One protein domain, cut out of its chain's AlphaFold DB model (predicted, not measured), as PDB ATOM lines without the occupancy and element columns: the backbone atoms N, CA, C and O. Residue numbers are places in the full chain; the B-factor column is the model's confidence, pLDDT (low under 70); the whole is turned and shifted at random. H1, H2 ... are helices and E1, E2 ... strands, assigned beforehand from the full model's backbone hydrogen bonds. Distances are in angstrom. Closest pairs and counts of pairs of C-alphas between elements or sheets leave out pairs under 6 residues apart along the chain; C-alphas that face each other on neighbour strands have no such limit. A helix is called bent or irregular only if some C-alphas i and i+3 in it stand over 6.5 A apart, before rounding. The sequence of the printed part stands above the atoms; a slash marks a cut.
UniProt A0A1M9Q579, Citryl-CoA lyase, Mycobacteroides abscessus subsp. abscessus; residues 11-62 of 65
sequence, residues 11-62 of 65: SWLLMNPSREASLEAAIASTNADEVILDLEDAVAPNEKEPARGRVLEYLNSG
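Overview. This is residues 11 to 62 of the 65 residues of the protein "Citryl-CoA lyase" of Mycobacteroides abscessus subsp. abscessus (UniProt A0A1M9Q579). Two short strands, E1 and E2, lie side by side, with helix H1 over one face; the longer helix H2 runs past the ends of the strands. The 52 printed residues hold E1, H1, E2 and H2 in that order, a mixed class with a parallel sheet. The whole is compact, radius of gyration of the C-alphas 10.6 A, spans 30 by 23 by 17 A.

Arrangement. E1, residues 12 to 15, is parallel to E2, residues 34 to 37, at 24 degrees; N 13 and O 34 are within hydrogen-bond range at 2.9 A. H1, residues 23 to 29, completes a strand-helix-strand unit, a helix between parallel neighbours, with a right-handed crossover. The closest C-alphas of H1 and E2, Ile 27 and Val 35, are 7.3 A apart. H2, residues 45 to 60, is irregular: C-alphas 46 and 49 are 7.3 A apart. H1 and H2 are close but not clearly touching, C-alphas of Glu 24 and Tyr 58 closest at 7.5 A, a steep tilt of 66 degrees. E1 and H2 are apart. In H1 every O i to N i+4 pair is within hydrogen-bond range, in H2 10 of 12.

Along the chain. E1 begins at C-alpha 12 (1.720, 10.773, 39.960) and spans 9.4 A, H1 10.1 A, E2 9.9 A. H2 spans 23.7 A to C-alpha 60 (-3.080, 18.434, 20.092).

Size, cuts and confidence. C-alphas 31 and 46, the farthest apart, are 30.2 A apart. The printed part has no cut and no long link; no printed residue is under 70 in pLDDT.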
ATOM      1  N   SER A  11       3.788  13.304  43.448       96.06
ATOM      2  CA  SER A  11       2.533  12.585  43.220       96.06
ATOM      3  C   SER A  11       2.257  12.419  41.729       96.06
ATOM      4  O   SER A  11       2.373  13.361  40.951       96.06
ATOM      5  N   TRP A  12       1.927  11.188  41.344       95.69
ATOM      6  CA  TRP A  12       1.720  10.773  39.960       95.69
ATOM      7  C   TRP A  12       0.330  10.144  39.870       95.69
ATOM      8  O   TRP A  12       0.069   9.124  40.510       95.69
ATOM      9  N   LEU A  13      -0.576  10.762  39.115       96.62
ATOM     10  CA  LEU A  13      -1.920  10.242  38.879       96.62
ATOM     11  C   LEU A  13      -1.952   9.489  37.551       96.62
ATOM     12  O   LEU A  13      -1.819  10.097  36.494       96.62
ATOM     13  N   LEU A  14      -2.164   8.176  37.600       97.31
ATOM     14  CA  LEU A  14      -2.411   7.364  36.410       97.31
ATOM     15  C   LEU A  14      -3.911   7.404  36.111       97.31
ATOM     16  O   LEU A  14      -4.722   6.937  36.912       97.31
ATOM     17  N   MET A  15      -4.281   8.002  34.984       96.56
ATOM     18  CA  MET A  15      -5.664   8.288  34.617       96.56
ATOM     19  C   MET A  15      -6.050   7.522  33.357       96.56
ATOM     20  O   MET A  15      -5.420   7.682  32.315       96.56
ATOM     21  N   ASN A  16      -7.134   6.745  33.427       97.00
ATOM     22  CA  ASN A  16      -7.747   6.165  32.237       97.00
ATOM     23  C   ASN A  16      -8.613   7.236  31.531       97.00
ATOM     24  O   ASN A  16      -9.670   7.603  32.055       97.00
ATOM     25  N   PRO A  17      -8.243   7.691  30.320       94.25
ATOM     26  CA  PRO A  17      -8.933   8.776  29.619       94.25
ATOM     27  C   PRO A  17     -10.355   8.413  29.160       94.25
ATOM     28  O   PRO A  17     -11.161   9.298  28.870       94.25
ATOM     29  N   SER A  18     -10.686   7.121  29.091       92.62
ATOM     30  CA  SER A  18     -12.012   6.623  28.703       92.62
ATOM     31  C   SER A  18     -13.027   6.645  29.847       92.62
ATOM     32  O   SER A  18     -14.204   6.374  29.613       92.62
ATOM     33  N   ARG A  19     -12.596   6.920  31.084       93.69
ATOM     34  CA  ARG A  19     -13.472   6.934  32.270       93.69
ATOM     35  C   ARG A  19     -13.930   8.327  32.672       93.69
ATOM     36  O   ARG A  19     -14.910   8.445  33.400       93.69
ATOM     37  N   GLU A  20     -13.295   9.355  32.124       90.81
ATOM     38  CA  GLU A  20     -13.628  10.742  32.408       90.81
ATOM     39  C   GLU A  20     -14.602  11.302  31.375       90.81
ATOM     40  O   GLU A  20     -14.379  11.192  30.165       90.81
ATOM     41  N   ALA A  21     -15.670  11.951  31.847       91.12
ATOM     42  CA  ALA A  21     -16.621  12.637  30.974       91.12
ATOM     43  C   ALA A  21     -15.941  13.792  30.214       91.12
ATOM     44  O   ALA A  21     -16.075  13.893  28.994       91.12
ATOM     45  N   SER A  22     -15.150  14.601  30.927       92.25
ATOM     46  CA  SER A  22     -14.259  15.625  30.375       92.25
ATOM     47  C   SER A  22     -12.852  15.398  30.916       92.25
ATOM     48  O   SER A  22     -12.632  15.461  32.127       92.25
ATOM     49  N   LEU A  23     -11.910  15.122  30.013       92.31
ATOM     50  CA  LEU A  23     -10.514  14.891  30.374       92.31
ATOM     51  C   LEU A  23      -9.855  16.183  30.884       92.31
ATOM     52  O   LEU A  23      -9.132  16.150  31.874       92.31
ATOM     53  N   GLU A  24     -10.181  17.323  30.268       92.81
ATOM     54  CA  GLU A  24      -9.722  18.642  30.710       92.81
ATOM     55  C   GLU A  24     -10.173  18.947  32.141       92.81
ATOM     56  O   GLU A  24      -9.341  19.265  32.988       92.81
ATOM     57  N   ALA A  25     -11.465  18.794  32.447       94.25
ATOM     58  CA  ALA A  25     -11.977  19.080  33.786       94.25
ATOM     59  C   ALA A  25     -11.378  18.142  34.851       94.25
ATOM     60  O   ALA A  25     -11.086  18.576  35.971       94.25
ATOM     61  N   ALA A  26     -11.162  16.867  34.512       94.12
ATOM     62  CA  ALA A  26     -10.535  15.903  35.415       94.12
ATOM     63  C   ALA A  26      -9.072  16.272  35.720       94.12
ATOM     64  O   ALA A  26      -8.650  16.235  36.876       94.12
ATOM     65  N   ILE A  27      -8.308  16.696  34.710       94.69
ATOM     66  CA  ILE A  27      -6.912  17.123  34.882       94.69
ATOM     67  C   ILE A  27      -6.825  18.468  35.612       94.69
ATOM     68  O   ILE A  27      -6.010  18.625  36.517       94.69
ATOM     69  N   ALA A  28      -7.688  19.429  35.283       93.81
ATOM     70  CA  ALA A  28      -7.691  20.751  35.909       93.81
ATOM     71  C   ALA A  28      -8.094  20.726  37.396       93.81
ATOM     72  O   ALA A  28      -7.796  21.668  38.129       93.81
ATOM     73  N   SER A  29      -8.784  19.675  37.848       95.25
ATOM     74  CA  SER A  29      -9.285  19.558  39.225       95.25
ATOM     75  C   SER A  29      -8.387  18.751  40.168       95.25
ATOM     76  O   SER A  29      -8.611  18.772  41.381       95.25
ATOM     77  N   THR A  30      -7.372  18.048  39.657       95.00
ATOM     78  CA  THR A  30      -6.450  17.280  40.502       95.00
ATOM     79  C   THR A  30      -5.339  18.151  41.098       95.00
ATOM     80  O   THR A  30      -4.926  19.154  40.528       95.00
ATOM     81  N   ASN A  31      -4.820  17.730  42.256       95.62
ATOM     82  CA  ASN A  31      -3.628  18.300  42.897       95.62
ATOM     83  C   ASN A  31      -2.376  17.423  42.687       95.62
ATOM     84  O   ASN A  31      -1.414  17.523  43.452       95.62
ATOM     85  N   ALA A  32      -2.416  16.489  41.732       96.00
ATOM     86  CA  ALA A  32      -1.254  15.679  41.385       96.00
ATOM     87  C   ALA A  32      -0.163  16.559  40.761       96.00
ATOM     88  O   ALA A  32      -0.466  17.455  39.977       96.00
ATOM     89  N   ASP A  33       1.097  16.292  41.103       94.44
ATOM     90  CA  ASP A  33       2.225  16.989  40.487       94.44
ATOM     91  C   ASP A  33       2.356  16.587  39.002       94.44
ATOM     92  O   ASP A  33       2.655  17.424  38.153       94.44
ATOM     93  N   GLU A  34       2.081  15.316  38.684       93.69
ATOM     94  CA  GLU A  34       2.077  14.776  37.324       93.69
ATOM     95  C   GLU A  34       0.819  13.938  37.056       93.69
ATOM     96  O   GLU A  34       0.341  13.201  37.926       93.69
ATOM     97  N   VAL A  35       0.297  14.011  35.828       95.00
ATOM     98  CA  VAL A  35      -0.789  13.149  35.343       95.00
ATOM     99  C   VAL A  35      -0.289  12.344  34.152       95.00
ATOM    100  O   VAL A  35       0.183  12.903  33.163       95.00
ATOM    101  N   ILE A  36      -0.424  11.025  34.238       96.00
ATOM    102  CA  ILE A  36      -0.138  10.092  33.154       96.00
ATOM    103  C   ILE A  36      -1.465   9.636  32.565       96.00
ATOM    104  O   ILE A  36      -2.268   8.994  33.239       96.00
ATOM    105  N   LEU A  37      -1.671   9.947  31.288       96.81
ATOM    106  CA  LEU A  37      -2.787   9.427  30.508       96.81
ATOM    107  C   LEU A  37      -2.485   7.985  30.100       96.81
ATOM    108  O   LEU A  37      -1.657   7.742  29.221       96.81
ATOM    109  N   ASP A  38      -3.132   7.038  30.770       97.50
ATOM    110  CA  ASP A  38      -2.853   5.617  30.615       97.50
ATOM    111  C   ASP A  38      -3.571   5.017  29.395       97.50
ATOM    112  O   ASP A  38      -4.750   5.266  29.143       97.50
ATOM    113  N   LEU A  39      -2.844   4.194  28.641       98.00
ATOM    114  CA  LEU A  39      -3.332   3.425  27.492       98.00
ATOM    115  C   LEU A  39      -3.065   1.917  27.654       98.00
ATOM    116  O   LEU A  39      -3.344   1.130  26.739       98.00
ATOM    117  N   GLU A  40      -2.509   1.507  28.793       97.38
ATOM    118  CA  GLU A  40      -2.000   0.168  29.058       97.38
ATOM    119  C   GLU A  40      -2.964  -0.593  29.981       97.38
ATOM    120  O   GLU A  40      -4.090  -0.859  29.543       97.38
ATOM    121  N   ASP A  41      -2.559  -0.964  31.192       97.44
ATOM    122  CA  ASP A  41      -3.286  -1.867  32.086       97.44
ATOM    123  C   ASP A  41      -4.666  -1.347  32.504       97.44
ATOM    124  O   ASP A  41      -5.603  -2.138  32.644       97.44
ATOM    125  N   ALA A  42      -4.856  -0.029  32.654       96.12
ATOM    126  CA  ALA A  42      -6.164   0.496  33.040       96.12
ATOM    127  C   ALA A  42      -7.188   0.476  31.891       96.12
ATOM    128  O   ALA A  42      -8.372   0.715  32.141       96.12
ATOM    129  N   VAL A  43      -6.771   0.215  30.643       97.81
ATOM    130  CA  VAL A  43      -7.618   0.311  29.440       97.81
ATOM    131  C   VAL A  43      -7.857  -1.063  28.820       97.81
ATOM    132  O   VAL A  43      -6.931  -1.697  28.297       97.81
ATOM    133  N   ALA A  44      -9.126  -1.487  28.787       96.88
ATOM    134  CA  ALA A  44      -9.523  -2.759  28.190       96.88
ATOM    135  C   ALA A  44      -9.122  -2.837  26.701       96.88
ATOM    136  O   ALA A  44      -9.116  -1.812  26.011       96.88
ATOM    137  N   PRO A  45      -8.819  -4.031  26.151       97.38
ATOM    138  CA  PRO A  45      -8.310  -4.165  24.782       97.38
ATOM    139  C   PRO A  45      -9.173  -3.491  23.705       97.38
ATOM    140  O   PRO A  45      -8.641  -2.857  22.797       97.38
ATOM    141  N   ASN A  46     -10.500  -3.578  23.825       97.38
ATOM    142  CA  ASN A  46     -11.457  -2.974  22.893       97.38
ATOM    143  C   ASN A  46     -11.629  -1.454  23.066       97.38
ATOM    144  O   ASN A  46     -12.269  -0.819  22.233       97.38
ATOM    145  N   GLU A  47     -11.065  -0.864  24.119       97.38
ATOM    146  CA  GLU A  47     -11.136   0.571  24.405       97.38
ATOM    147  C   GLU A  47      -9.845   1.315  24.045       97.38
ATOM    148  O   GLU A  47      -9.818   2.543  24.106       97.38
ATOM    149  N   LYS A  48      -8.783   0.608  23.629       97.88
ATOM    150  CA  LYS A  48      -7.471   1.219  23.358       97.88
ATOM    151  C   LYS A  48      -7.491   2.236  22.215       97.88
ATOM    152  O   LYS A  48      -6.881   3.293  22.345       97.88
ATOM    153  N   GLU A  49      -8.196   1.948  21.118       98.19
ATOM    154  CA  GLU A  49      -8.316   2.894  19.995       98.19
ATOM    155  C   GLU A  49      -9.090   4.169  20.392       98.19
ATOM    156  O   GLU A  49      -8.529   5.260  20.249       98.19
ATOM    157  N   PRO A  50     -10.309   4.087  20.972       96.31
ATOM    158  CA  PRO A  50     -10.997   5.270  21.494       96.31
ATOM    159  C   PRO A  50     -10.192   6.050  22.543       96.31
ATOM    160  O   PRO A  50     -10.138   7.278  22.476       96.31
ATOM    161  N   ALA A  51      -9.533   5.359  23.482       97.44
ATOM    162  CA  ALA A  51      -8.701   5.983  24.512       97.44
ATOM    163  C   ALA A  51      -7.566   6.804  23.887       97.44
ATOM    164  O   ALA A  51      -7.365   7.965  24.242       97.44
ATOM    165  N   ARG A  52      -6.871   6.235  22.892       97.88
ATOM    166  CA  ARG A  52      -5.818   6.934  22.148       97.88
ATOM    167  C   ARG A  52      -6.353   8.165  21.423       97.88
ATOM    168  O   ARG A  52      -5.681   9.191  21.426       97.88
ATOM    169  N   GLY A  53      -7.546   8.078  20.833       97.12
ATOM    170  CA  GLY A  53      -8.211   9.216  20.193       97.12
ATOM    171  C   GLY A  53      -8.417  10.386  21.157       97.12
ATOM    172  O   GLY A  53      -8.025  11.505  20.840       97.12
ATOM    173  N   ARG A  54      -8.929  10.112  22.365       95.69
ATOM    174  CA  ARG A  54      -9.126  11.132  23.414       95.69
ATOM    175  C   ARG A  54      -7.810  11.773  23.857       95.69
ATOM    176  O   ARG A  54      -7.739  12.985  24.016       95.69
ATOM    177  N   VAL A  55      -6.754  10.971  24.021       96.75
ATOM    178  CA  VAL A  55      -5.415  11.481  24.369       96.75
ATOM    179  C   VAL A  55      -4.855  12.373  23.261       96.75
ATOM    180  O   VAL A  55      -4.323  13.443  23.547       96.75
ATOM    181  N   LEU A  56      -4.979  11.957  21.997       97.12
ATOM    182  CA  LEU A  56      -4.522  12.747  20.852       97.12
ATOM    183  C   LEU A  56      -5.249  14.086  20.757       97.12
ATOM    184  O   LEU A  56      -4.597  15.106  20.552       97.12
ATOM    185  N   GLU A  57      -6.572  14.085  20.901       95.38
ATOM    186  CA  GLU A  57      -7.388  15.299  20.905       95.38
ATOM    187  C   GLU A  57      -6.908  16.278  21.985       95.38
ATOM    188  O   GLU A  57      -6.551  17.409  21.660       95.38
ATOM    189  N   TYR A  58      -6.769  15.802  23.227       95.06
ATOM    190  CA  TYR A  58      -6.322  16.610  24.364       95.06
ATOM    191  C   TYR A  58      -4.901  17.161  24.238       95.06
ATOM    192  O   TYR A  58      -4.636  18.310  24.587       95.06
ATOM    193  N   LEU A  59      -3.958  16.370  23.728       94.81
ATOM    194  CA  LEU A  59      -2.581  16.842  23.571       94.81
ATOM    195  C   LEU A  59      -2.435  17.806  22.385       94.81
ATOM    196  O   LEU A  59      -1.708  18.794  22.493       94.81
ATOM    197  N   ASN A  60      -3.136  17.563  21.272       95.69
ATOM    198  CA  ASN A  60      -3.080  18.434  20.092       95.69
ATOM    199  C   ASN A  60      -3.705  19.810  20.337       95.69
ATOM    200  O   ASN A  60      -3.314  20.784  19.695       95.69
ATOM    201  N   SER A  61      -4.642  19.910  21.275       94.12
ATOM    202  CA  SER A  61      -5.237  21.174  21.692       94.12
ATOM    203  C   SER A  61      -4.418  21.928  22.754       94.12
ATOM    204  O   SER A  61      -4.866  22.934  23.312       94.12
ATOM    205  N   GLY A  62      -3.196  21.464  23.036       91.31
ATOM    206  CA  GLY A  62      -2.306  22.076  24.021       91.31
ATOM    207  C   GLY A  62      -2.738  21.827  25.466       91.31
ATOM    208  O   GLY A  62      -2.406  22.631  26.334       91.31
TER     209      GLY A  62